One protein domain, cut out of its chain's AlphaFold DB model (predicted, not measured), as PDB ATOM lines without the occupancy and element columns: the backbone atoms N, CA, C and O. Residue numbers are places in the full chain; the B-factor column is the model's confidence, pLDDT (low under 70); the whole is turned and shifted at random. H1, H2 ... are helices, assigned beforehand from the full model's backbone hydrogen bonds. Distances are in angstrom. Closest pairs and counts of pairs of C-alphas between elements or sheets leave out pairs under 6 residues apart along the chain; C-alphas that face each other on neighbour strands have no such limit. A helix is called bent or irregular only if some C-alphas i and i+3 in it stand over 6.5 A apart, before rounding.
ATOM      1  N   SER A  15       6.196 -14.911  69.046       66.00
ATOM      2  CA  SER A  15       5.982 -14.038  67.882       66.00
ATOM      3  C   SER A  15       6.809 -14.452  66.658       66.00
ATOM      4  O   SER A  15       6.347 -14.287  65.537       66.00
ATOM      5  N   TRP A  16       7.993 -15.050  66.849       67.44
ATOM      6  CA  TRP A  16       8.847 -15.526  65.748       67.44
ATOM      7  C   TRP A  16       8.502 -16.943  65.287       67.44
ATOM      8  O   TRP A  16       8.739 -17.295  64.133       67.44
ATOM      9  N   VAL A  17       7.879 -17.743  66.154       72.12
ATOM     10  CA  VAL A  17       7.433 -19.099  65.804       72.12
ATOM     11  C   VAL A  17       6.273 -19.078  64.811       72.12
ATOM     12  O   VAL A  17       6.244 -19.891  63.894       72.12
ATOM     13  N   ILE A  18       5.333 -18.142  64.950       76.81
ATOM     14  CA  ILE A  18       4.168 -18.034  64.058       76.81
ATOM     15  C   ILE A  18       4.568 -17.806  62.582       76.81
ATOM     16  O   ILE A  18       4.146 -18.605  61.742       76.81
ATOM     17  N   PRO A  19       5.387 -16.794  62.222       79.00
ATOM     18  CA  PRO A  19       5.811 -16.594  60.838       79.00
ATOM     19  C   PRO A  19       6.700 -17.739  60.345       79.00
ATOM     20  O   PRO A  19       6.584 -18.129  59.188       79.00
ATOM     21  N   PHE A  20       7.529 -18.333  61.213       81.69
ATOM     22  CA  PHE A  20       8.319 -19.511  60.855       81.69
ATOM     23  C   PHE A  20       7.429 -20.689  60.443       81.69
ATOM     24  O   PHE A  20       7.648 -21.283  59.393       81.69
ATOM     25  N   VAL A  21       6.393 -20.994  61.227       82.38
ATOM     26  CA  VAL A  21       5.469 -22.099  60.941       82.38
ATOM     27  C   VAL A  21       4.664 -21.832  59.673       82.38
ATOM     28  O   VAL A  21       4.475 -22.750  58.877       82.38
ATOM     29  N   LEU A  22       4.211 -20.596  59.451       85.12
ATOM     30  CA  LEU A  22       3.517 -20.228  58.213       85.12
ATOM     31  C   LEU A  22       4.425 -20.392  56.989       85.12
ATOM     32  O   LEU A  22       4.010 -21.002  56.005       85.12
ATOM     33  N   CYS A  23       5.673 -19.923  57.067       86.38
ATOM     34  CA  CYS A  23       6.662 -20.116  56.007       86.38
ATOM     35  C   CYS A  23       6.971 -21.599  55.778       86.38
ATOM     36  O   CYS A  23       6.962 -22.037  54.633       86.38
ATOM     37  N   ALA A  24       7.191 -22.381  56.839       86.31
ATOM     38  CA  ALA A  24       7.444 -23.817  56.744       86.31
ATOM     39  C   ALA A  24       6.265 -24.551  56.092       86.31
ATOM     40  O   ALA A  24       6.458 -25.310  55.150       86.31
ATOM     41  N   THR A  25       5.033 -24.239  56.506       87.62
ATOM     42  CA  THR A  25       3.814 -24.809  55.910       87.62
ATOM     43  C   THR A  25       3.701 -24.439  54.429       87.62
ATOM     44  O   THR A  25       3.410 -25.297  53.598       87.62
ATOM     45  N   GLY A  26       3.977 -23.180  54.073       91.06
ATOM     46  CA  GLY A  26       3.993 -22.728  52.680       91.06
ATOM     47  C   GLY A  26       5.044 -23.451  51.836       91.06
ATOM     48  O   GLY A  26       4.741 -23.905  50.734       91.06
ATOM     49  N   PHE A  27       6.257 -23.622  52.366       89.31
ATOM     50  CA  PHE A  27       7.329 -24.367  51.705       89.31
ATOM     51  C   PHE A  27       7.016 -25.859  51.580       89.31
ATOM     52  O   PHE A  27       7.281 -26.434  50.529       89.31
ATOM     53  N   PHE A  28       6.398 -26.472  52.591       90.50
ATOM     54  CA  PHE A  28       5.973 -27.870  52.548       90.50
ATOM     55  C   PHE A  28       4.933 -28.101  51.447       90.50
ATOM     56  O   PHE A  28       5.082 -29.002  50.620       90.50
ATOM     57  N   VAL A  29       3.902 -27.250  51.384       92.31
ATOM     58  CA  VAL A  29       2.882 -27.303  50.322       92.31
ATOM     59  C   VAL A  29       3.511 -27.020  48.955       92.31
ATOM     60  O   VAL A  29       3.197 -27.707  47.984       92.31
ATOM     61  N   GLY A  30       4.445 -26.069  48.878       91.44
ATOM     62  CA  GLY A  30       5.223 -25.795  47.669       91.44
ATOM     63  C   GLY A  30       6.052 -26.998  47.208       91.44
ATOM     64  O   GLY A  30       6.062 -27.315  46.020       91.44
ATOM     65  N   GLY A  31       6.681 -27.718  48.137       89.56
ATOM     66  CA  GLY A  31       7.439 -28.939  47.864       89.56
ATOM     67  C   GLY A  31       6.556 -30.093  47.405       89.56
ATOM     68  O   GLY A  31       6.881 -30.770  46.427       89.56
ATOM     69  N   ALA A  32       5.397 -30.275  48.039       91.62
ATOM     70  CA  ALA A  32       4.385 -31.238  47.611       91.62
ATOM     71  C   ALA A  32       3.883 -30.935  46.188       91.62
ATOM     72  O   ALA A  32       3.810 -31.831  45.345       91.62
ATOM     73  N   PHE A  33       3.604 -29.663  45.893       92.56
ATOM     74  CA  PHE A  33       3.194 -29.217  44.563       92.56
ATOM     75  C   PHE A  33       4.296 -29.436  43.518       92.56
ATOM     76  O   PHE A  33       4.025 -29.937  42.424       92.56
ATOM     77  N   PHE A  34       5.548 -29.119  43.855       90.25
ATOM     78  CA  PHE A  34       6.696 -29.354  42.982       90.25
ATOM     79  C   PHE A  34       6.874 -30.845  42.671       90.25
ATOM     80  O   PHE A  34       7.042 -31.227  41.511       90.25
ATOM     81  N   CYS A  35       6.769 -31.696  43.693       90.50
ATOM     82  CA  CYS A  35       6.817 -33.145  43.538       90.50
ATOM     83  C   CYS A  35       5.725 -33.644  42.583       90.50
ATOM     84  O   CYS A  35       6.018 -34.373  41.634       90.50
ATOM     85  N   TYR A  36       4.490 -33.180  42.781       89.94
ATOM     86  CA  TYR A  36       3.357 -33.537  41.935       89.94
ATOM     87  C   TYR A  36       3.536 -33.117  40.478       89.94
ATOM     88  O   TYR A  36       3.288 -33.905  39.567       89.94
ATOM     89  N   ARG A  37       3.983 -31.881  40.245       90.19
ATOM     90  CA  ARG A  37       4.007 -31.301  38.901       90.19
ATOM     91  C   ARG A  37       5.235 -31.678  38.080       90.19
ATOM     92  O   ARG A  37       5.113 -31.745  36.856       90.19
ATOM     93  N   PHE A  38       6.386 -31.876  38.721       88.19
ATOM     94  CA  PHE A  38       7.668 -32.073  38.038       88.19
ATOM     95  C   PHE A  38       8.261 -33.457  38.278       88.19
ATOM     96  O   PHE A  38       8.696 -34.093  37.326       88.19
ATOM     97  N   VAL A  39       8.268 -33.952  39.517       86.75
ATOM     98  CA  VAL A  39       8.987 -35.193  39.847       86.75
ATOM     99  C   VAL A  39       8.193 -36.428  39.438       86.75
ATOM    100  O   VAL A  39       8.706 -37.269  38.704       86.75
ATOM    101  N   LEU A  40       6.930 -36.521  39.861       86.88
ATOM    102  CA  LEU A  40       6.068 -37.661  39.552       86.88
ATOM    103  C   LEU A  40       5.907 -37.940  38.049       86.88
ATOM    104  O   LEU A  40       6.084 -39.096  37.670       86.88
ATOM    105  N   PRO A  41       5.620 -36.964  37.162       86.62
ATOM    106  CA  PRO A  41       5.478 -37.268  35.738       86.62
ATOM    107  C   PRO A  41       6.779 -37.776  35.117       86.62
ATOM    108  O   PRO A  41       6.731 -38.660  34.267       86.62
ATOM    109  N   VAL A  42       7.934 -37.259  35.546       86.06
ATOM    110  CA  VAL A  42       9.226 -37.730  35.034       86.06
ATOM    111  C   VAL A  42       9.505 -39.142  35.551       86.06
ATOM    112  O   VAL A  42       9.825 -40.014  34.751       86.06
ATOM    113  N   ALA A  43       9.285 -39.407  36.842       83.44
ATOM    114  CA  ALA A  43       9.445 -40.741  37.420       83.44
ATOM    115  C   ALA A  43       8.536 -41.782  36.740       83.44
ATOM    116  O   ALA A  43       9.010 -42.842  36.340       83.44
ATOM    117  N   PHE A  44       7.246 -41.478  36.542       81.19
ATOM    118  CA  PHE A  44       6.318 -42.392  35.866       81.19
ATOM    119  C   PHE A  44       6.660 -42.612  34.397       81.19
ATOM    120  O   PHE A  44       6.537 -43.738  33.921       81.19
ATOM    121  N   LYS A  45       7.119 -41.575  33.688       83.44
ATOM    122  CA  LYS A  45       7.577 -41.723  32.305       83.44
ATOM    123  C   LYS A  45       8.744 -42.711  32.217       83.44
ATOM    124  O   LYS A  45       8.687 -43.630  31.408       83.44
ATOM    125  N   TYR A  46       9.736 -42.570  33.098       80.75
ATOM    126  CA  TYR A  46      10.861 -43.505  33.180       80.75
ATOM    127  C   TYR A  46      10.419 -44.929  33.524       80.75
ATOM    128  O   TYR A  46      10.893 -45.874  32.901       80.75
ATOM    129  N   PHE A  47       9.488 -45.092  34.471       77.94
ATOM    130  CA  PHE A  47       8.945 -46.414  34.788       77.94
ATOM    131  C   PHE A  47       8.309 -47.069  33.559       77.94
ATOM    132  O   PHE A  47       8.615 -48.220  33.265       77.94
ATOM    133  N   ILE A  48       7.455 -46.348  32.827       79.12
ATOM    134  CA  ILE A  48       6.770 -46.882  31.639       79.12
ATOM    135  C   ILE A  48       7.778 -47.261  30.543       79.12
ATOM    136  O   ILE A  48       7.718 -48.383  30.046       79.12
ATOM    137  N   GLU A  49       8.739 -46.386  30.228       79.75
ATOM    138  CA  GLU A  49       9.793 -46.660  29.231       79.75
ATOM    139  C   GLU A  49      10.620 -47.913  29.591       79.75
ATOM    140  O   GLU A  49      10.973 -48.720  28.725       79.75
ATOM    141  N   GLN A  50      10.893 -48.128  30.882       75.00
ATOM    142  CA  GLN A  50      11.609 -49.310  31.366       75.00
ATOM    143  C   GLN A  50      10.779 -50.595  31.216       75.00
ATOM    144  O   GLN A  50      11.323 -51.618  30.793       75.00
ATOM    145  N   TYR A  51       9.474 -50.557  31.508       72.56
ATOM    146  CA  TYR A  51       8.576 -51.704  31.302       72.56
ATOM    147  C   TYR A  51       8.448 -52.083  29.820       72.56
ATOM    148  O   TYR A  51       8.519 -53.269  29.490       72.56
ATOM    149  N   GLU A  52       8.331 -51.094  28.928       74.19
ATOM    150  CA  GLU A  52       8.298 -51.317  27.475       74.19
ATOM    151  C   GLU A  52       9.593 -51.971  26.976       74.19
ATOM    152  O   GLU A  52       9.546 -52.942  26.220       74.19
ATOM    153  N   THR A  53      10.747 -51.511  27.466       71.00
ATOM    154  CA  THR A  53      12.060 -52.079  27.113       71.00
ATOM    155  C   THR A  53      12.208 -53.537  27.570       71.00
ATOM    156  O   THR A  53      12.880 -54.330  26.913       71.00
ATOM    157  N   MET A  54      11.568 -53.916  28.679       64.88
ATOM    158  CA  MET A  54      11.590 -55.287  29.207       64.88
ATOM    159  C   MET A  54      10.548 -56.215  28.557       64.88
ATOM    160  O   MET A  54      10.544 -57.409  28.850       64.88
ATOM    161  N   GLY A  55       9.669 -55.704  27.684       64.44
ATOM    162  CA  GLY A  55       8.639 -56.499  27.002       64.44
ATOM    163  C   GLY A  55       7.555 -57.060  27.933       64.44
ATOM    164  O   GLY A  55       6.834 -57.984  27.556       64.44
ATOM    165  N   VAL A  56       7.439 -56.527  29.154       64.25
ATOM    166  CA  VAL A  56       6.458 -56.953  30.160       64.25
ATOM    167  C   VAL A  56       5.372 -55.891  30.258       64.25
ATOM    168  O   VAL A  56       5.667 -54.724  30.506       64.25
ATOM    169  N   ASN A  57       4.105 -56.292  30.110       60.31
ATOM    170  CA  ASN A  57       2.986 -55.372  30.309       60.31
ATOM    171  C   ASN A  57       3.051 -54.771  31.725       60.31
ATOM    172  O   ASN A  57       3.105 -55.534  32.696       60.31
ATOM    173  N   PRO A  58       3.018 -53.434  31.868       62.25
ATOM    174  CA  PRO A  58       3.126 -52.786  33.166       62.25
ATOM    175  C   PRO A  58       1.898 -53.120  34.023       62.25
ATOM    176  O   PRO A  58       0.840 -52.504  33.917       62.25
ATOM    177  N   ALA A  59       2.038 -54.109  34.905       63.09
ATOM    178  CA  ALA A  59       1.040 -54.452  35.910       63.09
ATOM    179  C   ALA A  59       1.146 -53.475  37.093       63.09
ATOM    180  O   ALA A  59       1.545 -53.846  38.198       63.09
ATOM    181  N   ILE A  60       0.828 -52.198  36.857       67.00
ATOM    182  CA  ILE A  60       0.853 -51.174  37.908       67.00
ATOM    183  C   ILE A  60      -0.307 -51.444  38.867       67.00
ATOM    184  O   ILE A  60      -1.477 -51.231  38.544       67.00
ATOM    185  N   ARG A  61       0.013 -51.914  40.073       75.12
ATOM    186  CA  ARG A  61      -0.980 -52.080  41.135       75.12
ATOM    187  C   ARG A  61      -1.301 -50.706  41.716       75.12
ATOM    188  O   ARG A  61      -0.410 -49.967  42.127       75.12
ATOM    189  N   ILE A  62      -2.589 -50.392  41.812       78.75
ATOM    190  CA  ILE A  62      -3.078 -49.110  42.345       78.75
ATOM    191  C   ILE A  62      -2.537 -48.845  43.765       78.75
ATOM    192  O   ILE A  62      -2.190 -47.714  44.096       78.75
ATOM    193  N   GLY A  63      -2.402 -49.886  44.596       82.44
ATOM    194  CA  GLY A  63      -1.845 -49.760  45.948       82.44
ATOM    195  C   GLY A  63      -0.378 -49.311  45.976       82.44
ATOM    196  O   GLY A  63      -0.015 -48.441  46.773       82.44
ATOM    197  N   ASP A  64       0.449 -49.844  45.076       80.69
ATOM    198  CA  ASP A  64       1.868 -49.483  44.979       80.69
ATOM    199  C   ASP A  64       2.030 -48.062  44.430       80.69
ATOM    200  O   ASP A  64       2.850 -47.291  44.932       80.69
ATOM    201  N   TYR A  65       1.166 -47.669  43.487       82.62
ATOM    202  CA  TYR A  65       1.087 -46.301  42.975       82.62
ATOM    203  C   TYR A  65       0.814 -45.281  44.089       82.62
ATOM    204  O   TYR A  65       1.574 -44.325  44.251       82.62
ATOM    205  N   PHE A  66      -0.238 -45.484  44.892       86.88
ATOM    206  CA  PHE A  66      -0.570 -44.549  45.971       86.88
ATOM    207  C   PHE A  66       0.503 -44.532  47.058       86.88
ATOM    208  O   PHE A  66       0.856 -43.464  47.558       86.88
ATOM    209  N   THR A  67       1.073 -45.688  47.397       86.62
ATOM    210  CA  THR A  67       2.159 -45.769  48.381       86.62
ATOM    211  C   THR A  67       3.378 -44.970  47.926       86.62
ATOM    212  O   THR A  67       3.926 -44.186  48.702       86.62
ATOM    213  N   PHE A  68       3.773 -45.119  46.661       85.06
ATOM    214  CA  PHE A  68       4.855 -44.349  46.055       85.06
ATOM    215  C   PHE A  68       4.544 -42.849  46.036       85.06
ATOM    216  O   PHE A  68       5.356 -42.045  46.493       85.06
ATOM    217  N   PHE A  69       3.336 -42.482  45.602       87.81
ATOM    218  CA  PHE A  69       2.853 -41.104  45.579       87.81
ATOM    219  C   PHE A  69       2.959 -40.434  46.954       87.81
ATOM    220  O   PHE A  69       3.605 -39.395  47.090       87.81
ATOM    221  N   PHE A  70       2.376 -41.038  47.995       89.31
ATOM    222  CA  PHE A  70       2.384 -40.459  49.339       89.31
ATOM    223  C   PHE A  70       3.799 -40.361  49.910       89.31
ATOM    224  O   PHE A  70       4.152 -39.332  50.488       89.31
ATOM    225  N   ARG A  71       4.632 -41.390  49.714       88.88
ATOM    226  CA  ARG A  71       6.037 -41.371  50.147       88.88
ATOM    227  C   ARG A  71       6.812 -40.234  49.489       88.88
ATOM    228  O   ARG A  71       7.524 -39.510  50.183       88.88
ATOM    229  N   MET A  72       6.646 -40.048  48.181       88.12
ATOM    230  CA  MET A  72       7.308 -38.975  47.445       88.12
ATOM    231  C   MET A  72       6.865 -37.595  47.901       88.12
ATOM    232  O   MET A  72       7.712 -36.766  48.222       88.12
ATOM    233  N   VAL A  73       5.556 -37.360  47.971       90.44
ATOM    234  CA  VAL A  73       4.999 -36.070  48.389       90.44
ATOM    235  C   VAL A  73       5.502 -35.693  49.782       90.44
ATOM    236  O   VAL A  73       5.944 -34.563  49.985       90.44
ATOM    237  N   LEU A  74       5.506 -36.644  50.721       90.00
ATOM    238  CA  LEU A  74       6.021 -36.418  52.072       90.00
ATOM    239  C   LEU A  74       7.526 -36.140  52.076       90.00
ATOM    240  O   LEU A  74       7.964 -35.179  52.701       90.00
ATOM    241  N   ALA A  75       8.327 -36.939  51.371       88.56
ATOM    242  CA  ALA A  75       9.775 -36.753  51.363       88.56
ATOM    243  C   ALA A  75      10.204 -35.443  50.700       88.56
ATOM    244  O   ALA A  75      11.096 -34.758  51.205       88.56
ATOM    245  N   PHE A  76       9.562 -35.065  49.596       89.25
ATOM    246  CA  PHE A  76       9.807 -33.780  48.949       89.25
ATOM    247  C   PHE A  76       9.314 -32.613  49.799       89.25
ATOM    248  O   PHE A  76      10.046 -31.637  49.929       89.25
ATOM    249  N   GLY A  77       8.141 -32.727  50.426       89.69
ATOM    250  CA  GLY A  77       7.644 -31.732  51.377       89.69
ATOM    251  C   GLY A  77       8.649 -31.460  52.497       89.69
ATOM    252  O   GLY A  77       9.048 -30.316  52.690       89.69
ATOM    253  N   VAL A  78       9.149 -32.513  53.154       88.94
ATOM    254  CA  VAL A  78      10.169 -32.403  54.216       88.94
ATOM    255  C   VAL A  78      11.497 -31.859  53.680       88.94
ATOM    256  O   VAL A  78      12.132 -31.022  54.312       88.94
ATOM    257  N   THR A  79      11.929 -32.283  52.491       88.31
ATOM    258  CA  THR A  79      13.184 -31.784  51.895       88.31
ATOM    259  C   THR A  79      13.098 -30.289  51.575       88.31
ATOM    260  O   THR A  79      14.074 -29.559  51.746       88.31
ATOM    261  N   PHE A  80      11.927 -29.803  51.164       88.81
ATOM    262  CA  PHE A  80      11.668 -28.378  50.942       88.81
ATOM    263  C   PHE A  80      11.638 -27.547  52.232       88.81
ATOM    264  O   PHE A  80      11.711 -26.322  52.150       88.81
ATOM    265  N   GLU A  81      11.589 -28.164  53.413       88.38
ATOM    266  CA  GLU A  81      11.761 -27.450  54.683       88.38
ATOM    267  C   GLU A  81      13.237 -27.148  54.985       88.38
ATOM    268  O   GLU A  81      13.518 -26.239  55.768       88.38
ATOM    269  N   LEU A  82      14.192 -27.836  54.336       87.00
ATOM    270  CA  LEU A  82      15.628 -27.638  54.575       87.00
ATOM    271  C   LEU A  82      16.081 -26.174  54.429       87.00
ATOM    272  O   LEU A  82      16.736 -25.700  55.355       87.00
ATOM    273  N   PRO A  83      15.722 -25.416  53.369       83.75
ATOM    274  CA  PRO A  83      16.128 -24.016  53.235       83.75
ATOM    275  C   PRO A  83      15.554 -23.117  54.339       83.75
ATOM    276  O   PRO A  83      16.222 -22.194  54.802       83.75
ATOM    277  N   VAL A  84      14.315 -23.377  54.766       86.31
ATOM    278  CA  VAL A  84      13.641 -22.607  55.826       86.31
ATOM    279  C   VAL A  84      14.301 -22.891  57.172       86.31
ATOM    280  O   VAL A  84      14.576 -21.974  57.950       86.31
ATOM    281  N   PHE A  85      14.599 -24.162  57.427       84.44
ATOM    282  CA  PHE A  85      15.252 -24.605  58.647       84.44
ATOM    283  C   PHE A  85      16.685 -24.068  58.744       84.44
ATOM    284  O   PHE A  85      17.074 -23.525  59.780       84.44
ATOM    285  N   THR A  86      17.461 -24.136  57.658       83.88
ATOM    286  CA  THR A  86      18.837 -23.616  57.632       83.88
ATOM    287  C   THR A  86      18.864 -22.102  57.771       83.88
ATOM    288  O   THR A  86      19.671 -21.584  58.541       83.88
ATOM    289  N   PHE A  87      17.952 -21.387  57.109       82.81
ATOM    290  CA  PHE A  87      17.787 -19.944  57.276       82.81
ATOM    291  C   PHE A  87      17.558 -19.565  58.745       82.81
ATOM    292  O   PHE A  87      18.241 -18.688  59.277       82.81
ATOM    293  N   PHE A  88      16.635 -20.253  59.419       80.94
ATOM    294  CA  PHE A  88      16.313 -19.987  60.819       80.94
ATOM    295  C   PHE A  88      17.510 -20.243  61.746       80.94
ATOM    296  O   PHE A  88      17.848 -19.403  62.582       80.94
ATOM    297  N   LEU A  89      18.206 -21.363  61.553       81.12
ATOM    298  CA  LEU A  89      19.378 -21.727  62.349       81.12
ATOM    299  C   LEU A  89      20.555 -20.762  62.167       81.12
ATOM    300  O   LEU A  89      21.200 -20.383  63.149       81.12
ATOM    301  N   VAL A  90      20.815 -20.330  60.931       82.31
ATOM    302  CA  VAL A  90      21.835 -19.314  60.623       82.31
ATOM    303  C   VAL A  90      21.458 -17.981  61.257       82.31
ATOM    304  O   VAL A  90      22.320 -17.278  61.784       82.31
ATOM    305  N   ARG A  91      20.164 -17.637  61.283       75.00
ATOM    306  CA  ARG A  91      19.703 -16.382  61.878       75.00
ATOM    307  C   ARG A  91      19.933 -16.321  63.388       75.00
ATOM    308  O   ARG A  91      20.271 -15.239  63.872       75.00
ATOM    309  N   ILE A  92      19.778 -17.446  64.090       76.25
ATOM    310  CA  ILE A  92      20.042 -17.589  65.535       76.25
ATOM    311  C   ILE A  92      21.549 -17.724  65.825       76.25
ATOM    312  O   ILE A  92      21.985 -17.481  66.945       76.25
ATOM    313  N   GLY A  93      22.366 -18.038  64.813       73.94
ATOM    314  CA  GLY A  93      23.818 -18.190  64.946       73.94
ATOM    315  C   GLY A  93      24.261 -19.581  65.408       73.94
ATOM    316  O   GLY A  93      25.428 -19.767  65.733       73.94
ATOM    317  N   LEU A  94      23.354 -20.567  65.424       74.88
ATOM    318  CA  LEU A  94      23.671 -21.955  65.792       74.88
ATOM    319  C   LEU A  94      24.341 -22.735  64.656       74.88
ATOM    320  O   LEU A  94      24.931 -23.787  64.898       74.88
ATOM    321  N   TRP A  95      24.225 -22.259  63.414       73.00
ATOM    322  CA  TRP A  95      24.678 -22.987  62.233       73.00
ATOM    323  C   TRP A  95      25.371 -22.056  61.237       73.00
ATOM    324  O   TRP A  95      24.934 -20.929  61.017       73.00
ATOM    325  N   ASP A  96      26.445 -22.545  60.615       78.19
ATOM    326  CA  ASP A  96      27.246 -21.821  59.622       78.19
ATOM    327  C   ASP A  96      27.212 -22.557  58.264       78.19
ATOM    328  O   ASP A  96      27.245 -23.794  58.204       78.19
ATOM    329  N   TYR A  97      27.202 -21.809  57.156       80.50
ATOM    330  CA  TYR A  97      27.350 -22.345  55.797       80.50
ATOM    331  C   TYR A  97      28.615 -23.213  55.665       80.50
ATOM    332  O   TYR A  97      28.610 -24.210  54.942       80.50
ATOM    333  N   ARG A  98      29.685 -22.898  56.415       81.19
ATOM    334  CA  ARG A  98      30.925 -23.696  56.464       81.19
ATOM    335  C   ARG A  98      30.687 -25.118  56.965       81.19
ATOM    336  O   ARG A  98      31.298 -26.057  56.454       81.19
ATOM    337  N   PHE A  99      29.800 -25.283  57.946       81.06
ATOM    338  CA  PHE A  99      29.449 -26.598  58.477       81.06
ATOM    339  C   PHE A  99      28.617 -27.395  57.469       81.06
ATOM    340  O   PHE A  99      28.876 -28.581  57.272       81.06
ATOM    341  N   MET A 100      27.682 -26.744  56.765       82.69
ATOM    342  CA  MET A 100      26.923 -27.395  55.689       82.69
ATOM    343  C   MET A 100      27.828 -27.826  54.528       82.69
ATOM    344  O   MET A 100      27.734 -28.958  54.069       82.69
ATOM    345  N   LEU A 101      28.766 -26.971  54.109       83.94
ATOM    346  CA  LEU A 101      29.743 -27.308  53.071       83.94
ATOM    347  C   LEU A 101      30.640 -28.480  53.485       83.94
ATOM    348  O   LEU A 101      30.870 -29.394  52.695       83.94
ATOM    349  N   ARG A 102      31.115 -28.508  54.736       87.62
ATOM    350  CA  ARG A 102      31.919 -29.631  55.249       87.62
ATOM    351  C   ARG A 102      31.120 -30.937  55.286       87.62
ATOM    352  O   ARG A 102      31.677 -32.004  55.012       87.62
ATOM    353  N   SER A 103      29.831 -30.841  55.602       86.62
ATOM    354  CA  SER A 103      28.907 -31.971  55.694       86.62
ATOM    355  C   SER A 103      28.245 -32.342  54.363       86.62
ATOM    356  O   SER A 103      27.452 -33.279  54.327       86.62
ATOM    357  N   PHE A 104      28.612 -31.687  53.257       88.19
ATOM    358  CA  PHE A 104      28.039 -31.928  51.929       88.19
ATOM    359  C   PHE A 104      28.152 -33.395  51.495       88.19
ATOM    360  O   PHE A 104      27.188 -33.975  51.005       88.19
ATOM    361  N   ARG A 105      29.288 -34.045  51.782       89.50
ATOM    362  CA  ARG A 105      29.480 -35.482  51.516       89.50
ATOM    363  C   ARG A 105      28.479 -36.375  52.260       89.50
ATOM    364  O   ARG A 105      28.044 -37.380  51.715       89.50
ATOM    365  N   TYR A 106      28.102 -36.006  53.486       90.31
ATOM    366  CA  TYR A 106      27.130 -36.760  54.281       90.31
ATOM    367  C   TYR A 106      25.707 -36.493  53.795       90.31
ATOM    368  O   TYR A 106      24.901 -37.416  53.744       90.31
ATOM    369  N   ALA A 107      25.419 -35.256  53.377       88.62
ATOM    370  CA  ALA A 107      24.141 -34.899  52.776       88.62
ATOM    371  C   ALA A 107      23.894 -35.678  51.477       88.62
ATOM    372  O   ALA A 107      22.801 -36.205  51.302       88.62
ATOM    373  N   ILE A 108      24.910 -35.832  50.616       90.44
ATOM    374  CA  ILE A 108      24.800 -36.660  49.406       90.44
ATOM    375  C   ILE A 108      24.388 -38.088  49.764       90.44
ATOM    376  O   ILE A 108      23.398 -38.587  49.240       90.44
ATOM    377  N   VAL A 109      25.106 -38.731  50.687       91.75
ATOM    378  CA  VAL A 109      24.802 -40.111  51.090       91.75
ATOM    379  C   VAL A 109      23.400 -40.209  51.698       91.75
ATOM    380  O   VAL A 109      22.632 -41.085  51.311       91.75
ATOM    381  N   GLY A 110      23.027 -39.284  52.585       89.75
ATOM    382  CA  GLY A 110      21.692 -39.242  53.184       89.75
ATOM    383  C   GLY A 110      20.576 -39.089  52.147       89.75
ATOM    384  O   GLY A 110      19.581 -39.807  52.209       89.75
ATOM    385  N   ILE A 111      20.762 -38.218  51.154       90.44
ATOM    386  CA  ILE A 111      19.801 -38.011  50.064       90.44
ATOM    387  C   ILE A 111      19.676 -39.267  49.199       90.44
ATOM    388  O   ILE A 111      18.562 -39.669  48.875       90.44
ATOM    389  N   PHE A 112      20.785 -39.931  48.868       89.94
ATOM    390  CA  PHE A 112      20.743 -41.185  48.113       89.94
ATOM    391  C   PHE A 112      20.085 -42.322  48.904       89.94
ATOM    392  O   PHE A 112      19.357 -43.115  48.308       89.94
ATOM    393  N   ILE A 113      20.282 -42.387  50.226       89.69
ATOM    394  CA  ILE A 113      19.586 -43.343  51.102       89.69
ATOM    395  C   ILE A 113      18.079 -43.069  51.093       89.69
ATOM    396  O   ILE A 113      17.290 -43.992  50.912       89.69
ATOM    397  N   ILE A 114      17.668 -41.806  51.238       87.25
ATOM    398  CA  ILE A 114      16.253 -41.422  51.164       87.25
ATOM    399  C   ILE A 114      15.684 -41.790  49.789       87.25
ATOM    400  O   ILE A 114      14.650 -42.448  49.721       87.25
ATOM    401  N   ALA A 115      16.377 -41.455  48.701       87.06
ATOM    402  CA  ALA A 115      15.960 -41.816  47.349       87.06
ATOM    403  C   ALA A 115      15.822 -43.339  47.169       87.06
ATOM    404  O   ALA A 115      14.850 -43.788  46.564       87.06
ATOM    405  N   ALA A 116      16.721 -44.141  47.747       86.44
ATOM    406  CA  ALA A 116      16.623 -45.602  47.721       86.44
ATOM    407  C   ALA A 116      15.387 -46.127  48.469       86.44
ATOM    408  O   ALA A 116      14.742 -47.055  48.002       86.44
ATOM    409  N   ILE A 117      15.029 -45.527  49.608       84.88
ATOM    410  CA  ILE A 117      13.841 -45.920  50.391       84.88
ATOM    411  C   ILE A 117      12.539 -45.541  49.666       84.88
ATOM    412  O   ILE A 117      11.513 -46.217  49.800       84.88
ATOM    413  N   LEU A 118      12.560 -44.433  48.925       80.94
ATOM    414  CA  LEU A 118      11.403 -43.939  48.181       80.94
ATOM    415  C   LEU A 118      11.174 -44.692  46.877       80.94
ATOM    416  O   LEU A 118      10.025 -44.815  46.450       80.94
ATOM    417  N   THR A 119      12.240 -45.183  46.248       77.12
ATOM    418  CA  THR A 119      12.141 -45.888  44.972       77.12
ATOM    419  C   THR A 119      11.800 -47.361  45.221       77.12
ATOM    420  O   THR A 119      12.529 -48.035  45.943       77.12
ATOM    421  N   PRO A 120      10.701 -47.891  44.654       67.50
ATOM    422  CA  PRO A 120      10.320 -49.291  44.839       67.50
ATOM    423  C   PRO A 120      11.287 -50.255  44.143       67.50
ATOM    424  O   PRO A 120      11.476 -51.375  44.611       67.50
ATOM    425  N   THR A 121      11.912 -49.820  43.049       67.12
ATOM    426  CA  THR A 121      12.974 -50.547  42.359       67.12
ATOM    427  C   THR A 121      14.320 -49.875  42.641       67.12
ATOM    428  O   THR A 121      14.429 -48.652  42.537       67.12
ATOM    429  N   PRO A 122      15.372 -50.622  43.010       63.69
ATOM    430  CA  PRO A 122      16.704 -50.063  43.221       63.69
ATOM    431  C   PRO A 122      17.404 -49.785  41.876       63.69
ATOM    432  O   PRO A 122      18.485 -50.300  41.602       63.69
ATOM    433  N   ASP A 123      16.773 -48.977  41.021       77.19
ATOM    434  CA  ASP A 123      17.308 -48.562  39.727       77.19
ATOM    435  C   ASP A 123      18.117 -47.271  39.882       77.19
ATOM    436  O   ASP A 123      17.591 -46.234  40.296       77.19
ATOM    437  N   VAL A 124      19.394 -47.305  39.491       82.19
ATOM    438  CA  VAL A 124      20.329 -46.170  39.639       82.19
ATOM    439  C   VAL A 124      19.811 -44.905  38.946       82.19
ATOM    440  O   VAL A 124      19.976 -43.802  39.471       82.19
ATOM    441  N   ILE A 125      19.157 -45.051  37.789       82.94
ATOM    442  CA  ILE A 125      18.615 -43.925  37.016       82.94
ATOM    443  C   ILE A 125      17.500 -43.231  37.801       82.94
ATOM    444  O   ILE A 125      17.569 -42.022  38.017       82.94
ATOM    445  N   ASN A 126      16.509 -43.986  38.275       82.06
ATOM    446  CA  ASN A 126      15.379 -43.424  39.007       82.06
ATOM    447  C   ASN A 126      15.826 -42.863  40.365       82.06
ATOM    448  O   ASN A 126      15.464 -41.750  40.738       82.06
ATOM    449  N   GLN A 127      16.724 -43.563  41.061       86.94
ATOM    450  CA  GLN A 127      17.305 -43.070  42.308       86.94
ATOM    451  C   GLN A 127      18.033 -41.730  42.111       86.94
ATOM    452  O   GLN A 127      17.856 -40.807  42.906       86.94
ATOM    453  N   THR A 128      18.815 -41.589  41.037       87.25
ATOM    454  CA  THR A 128      19.547 -40.348  40.733       87.25
ATOM    455  C   THR A 128      18.608 -39.230  40.290       87.25
ATOM    456  O   THR A 128      18.791 -38.080  40.689       87.25
ATOM    457  N   LEU A 129      17.566 -39.557  39.521       85.44
ATOM    458  CA  LEU A 129      16.525 -38.617  39.111       85.44
ATOM    459  C   LEU A 129      15.827 -37.978  40.319       85.44
ATOM    460  O   LEU A 129      15.491 -36.797  40.278       85.44
ATOM    461  N   LEU A 130      15.640 -38.737  41.399       85.19
ATOM    462  CA  LEU A 130      15.043 -38.251  42.645       85.19
ATOM    463  C   LEU A 130      16.047 -37.535  43.545       85.19
ATOM    464  O   LEU A 130      15.726 -36.496  44.128       85.19
ATOM    465  N   ALA A 131      17.270 -38.057  43.632       89.12
ATOM    466  CA  ALA A 131      18.346 -37.439  44.394       89.12
ATOM    467  C   ALA A 131      18.744 -36.068  43.820       89.12
ATOM    468  O   ALA A 131      19.082 -35.167  44.585       89.12
ATOM    469  N   GLY A 132      18.672 -35.876  42.500       90.25
ATOM    470  CA  GLY A 132      19.051 -34.632  41.821       90.25
ATOM    471  C   GLY A 132      18.318 -33.389  42.351       90.25
ATOM    472  O   GLY A 132      18.974 -32.471  42.849       90.25
ATOM    473  N   PRO A 133      16.975 -33.348  42.314       87.19
ATOM    474  CA  PRO A 133      16.189 -32.264  42.896       87.19
ATOM    475  C   PRO A 133      16.469 -32.035  44.388       87.19
ATOM    476  O   PRO A 133      16.575 -30.891  44.823       87.19
ATOM    477  N   MET A 134      16.637 -33.104  45.174       89.75
ATOM    478  CA  MET A 134      16.942 -33.000  46.607       89.75
ATOM    479  C   MET A 134      18.328 -32.387  46.865       89.75
ATOM    480  O   MET A 134      18.482 -31.529  47.735       89.75
ATOM    481  N   LEU A 135      19.335 -32.769  46.075       91.50
ATOM    482  CA  LEU A 135      20.678 -32.185  46.123       91.50
ATOM    483  C   LEU A 135      20.666 -30.711  45.734       91.50
ATOM    484  O   LEU A 135      21.314 -29.896  46.391       91.50
ATOM    485  N   LEU A 136      19.906 -30.358  44.698       90.25
ATOM    486  CA  LEU A 136      19.753 -28.975  44.263       90.25
ATOM    487  C   LEU A 136      19.151 -28.120  45.385       90.25
ATOM    488  O   LEU A 136      19.675 -27.046  45.682       90.25
ATOM    489  N   LEU A 137      18.121 -28.616  46.077       87.38
ATOM    490  CA  LEU A 137      17.548 -27.942  47.248       87.38
ATOM    491  C   LEU A 137      18.557 -27.789  48.387       87.38
ATOM    492  O   LEU A 137      18.600 -26.740  49.031       87.38
ATOM    493  N   TYR A 138      19.401 -28.795  48.625       88.94
ATOM    494  CA  TYR A 138      20.457 -28.693  49.628       88.94
ATOM    495  C   TYR A 138      21.479 -27.604  49.270       88.94
ATOM    496  O   TYR A 138      21.835 -26.786  50.118       88.94
ATOM    497  N   ILE A 139      21.893 -27.521  48.003       88.31
ATOM    498  CA  ILE A 139      22.795 -26.466  47.511       88.31
ATOM    499  C   ILE A 139      22.141 -25.084  47.643       88.31
ATOM    500  O   ILE A 139      22.779 -24.152  48.136       88.31
ATOM    501  N   LEU A 140      20.861 -24.949  47.281       87.06
ATOM    502  CA  LEU A 140      20.099 -23.714  47.498       87.06
ATOM    503  C   LEU A 140      20.064 -23.334  48.983       87.06
ATOM    504  O   LEU A 140      20.268 -22.171  49.322       87.06
ATOM    505  N   SER A 141      19.889 -24.312  49.873       84.56
ATOM    506  CA  SER A 141      19.892 -24.101  51.325       84.56
ATOM    507  C   SER A 141      21.239 -23.570  51.831       84.56
ATOM    508  O   SER A 141      21.265 -22.697  52.701       84.56
ATOM    509  N   ILE A 142      22.357 -24.048  51.268       85.75
ATOM    510  CA  ILE A 142      23.704 -23.517  51.545       85.75
ATOM    511  C   ILE A 142      23.833 -22.078  51.033       85.75
ATOM    512  O   ILE A 142      24.386 -21.228  51.730       85.75
ATOM    513  N   GLY A 143      23.312 -21.786  49.838       84.81
ATOM    514  CA  GLY A 143      23.311 -20.435  49.271       84.81
ATOM    515  C   GLY A 143      22.543 -19.438  50.142       84.81
ATOM    516  O   GLY A 143      23.053 -18.359  50.445       84.81
ATOM    517  N   VAL A 144      21.361 -19.826  50.628       83.81
ATOM    518  CA  VAL A 144      20.577 -19.026  51.583       83.81
ATOM    519  C   VAL A 144      21.371 -18.799  52.872       83.81
ATOM    520  O   VAL A 144      21.479 -17.661  53.329       83.81
ATOM    521  N   ALA A 145      21.994 -19.845  53.422       82.56
ATOM    522  CA  ALA A 145      22.843 -19.730  54.608       82.56
ATOM    523  C   ALA A 145      24.036 -18.777  54.401       82.56
ATOM    524  O   ALA A 145      24.412 -18.047  55.318       82.56
ATOM    525  N   TYR A 146      24.620 -18.755  53.202       82.31
ATOM    526  CA  TYR A 146      25.726 -17.864  52.859       82.31
ATOM    527  C   TYR A 146      25.290 -16.395  52.777       82.31
ATOM    528  O   TYR A 146      25.954 -15.532  53.351       82.31
ATOM    529  N   VAL A 147      24.170 -16.104  52.106       82.81
ATOM    530  CA  VAL A 147      23.659 -14.730  51.927       82.81
ATOM    531  C   VAL A 147      23.226 -14.111  53.255       82.81
ATOM    532  O   VAL A 147      23.490 -12.940  53.511       82.81
ATOM    533  N   TRP A 148      22.581 -14.899  54.115       75.44
ATOM    534  CA  TRP A 148      22.028 -14.430  55.387       75.44
ATOM    535  C   TRP A 148      22.992 -14.545  56.566       75.44
ATOM    536  O   TRP A 148      22.615 -14.291  57.714       75.44
ATOM    537  N   ARG A 149      24.253 -14.890  56.291       70.06
ATOM    538  CA  ARG A 149      25.314 -14.873  57.288       70.06
ATOM    539  C   ARG A 149      25.446 -13.463  57.857       70.06
ATOM    540  O   ARG A 149      25.732 -12.506  57.138       70.06
TER     541      ARG A 149
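Overview. This is residues 15 to 149 of the 152 residues of the protein "Preprotein translocase subunit TatC" of Deltaproteobacteria bacterium (UniProt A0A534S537). This is an elongated slab of helices running mostly along its length: the long, bent H1 makes one side, H2 and H3 fold back one after the other and pack on its first arm, H2 crossing that arm at 41 degrees, and the helical hairpin of H5 and H6 packs on H2 and H3. The short H4 makes the turn between H3 and H5, near the last residues of H6, while the far end of H1 and the link after it make the opposite end of the long axis. The printed part has 135 residues with six named helices, in the order H1, H2, H3, H4, H5, H6, and no named strand; the class is all helix. It is only just compact, close to loose, with a radius of gyration of the C-alphas of 17.0 A, and it spans 56 by 31 by 18 A.

Along the chain. The longest helix is H1, residues 15 to 53, which by its hydrogen bonds was assigned as one helix but is bent: C-alphas 37 and 40 are 6.7 A apart. Its arm H1a, residues 15 to 37, begins with C-alpha 15 at (5.982, -14.038, 67.882) and is 33.8 A long. Its arm H1b, residues 40 to 53, is 20.0 A long and ends with C-alpha 53 at (12.060, -52.079, 27.113). H2 is residues 62 to 79, 25.6 A, and H3 is residues 82 to 92, 15.5 A. H4 is residues 97 to 102, and H5 is residues 104 to 118, 20.9 A. H6 is residues 124 to 147, 33.9 A, and ends with C-alpha 147 at (23.659, -14.730, 51.927). It has a kink of 30 degrees near residue 131; it is neither bent nor irregular, but only just: C-alphas 130 and 133 are 6.1 A apart.

Arrangement. H1a, H2, H3, H5 and H6 form a bundle, a group of helices packed together; over the whole printed part the helix packing is part aligned and part crossed, with 5 of 8 touching pairs at a shallow tilt. The lines of H1a and H1b stand at a shallow tilt of 28 degrees. H1a touches H2 with residues 27 to 36 alone, at a steep tilt of 41 degrees, opposite ways; the closest C-alphas, of Phe 28 and Gly 77, are 4.4 A apart. H1a also touches H3, at a shallow tilt of 21 degrees, opposite ways, with the C-alphas of Ala 24 and Val 84 closest at 6.4 A. H1a and H6 are apart. H6 is the hub, touching five helices. H3 and H6 touch and run the same way at a shallow tilt of 23 degrees; their closest C-alphas, of Pro 83 and Ser 141, are 4.2 A apart. H5 and H6 form a helical hairpin at a steep tilt of 41 degrees, with the C-alphas of Ala 115 and Gln 127 closest at 5.4 A. H4 touches H6, the C-alphas of Tyr 97 and Ala 145 being closest at 5.3 A. H1b and H6 only just touch, with 3 pairs of C-alphas within 8 A, the closest Ala 43 and Asn 126 at 6.7 A. H2 and H6 also only just touch, with 3 such pairs, the closest Thr 79 and Met 134 at 6.6 A. H2 touches H5, with the C-alphas of Arg 71 and Leu 118 closest at 6.3 A. Every O i to N i+4 pair is within hydrogen-bond range in H1b, H2, H3, H4 and H5; in H1a 18 of 19 are, and in H6 18 of 20.

Size, cuts and confidence. The two C-alphas farthest apart, of Ser 15 and Gly 55, are 59.0 A from each other. The printed part has no cut and no long link; the link from H1 to H2, 8 residues, is short, and the other links are tight. The mean pLDDT of the printed part is 82.9, and it is under 70 at residues 15 to 16, 54 to 60 and 120 to 122.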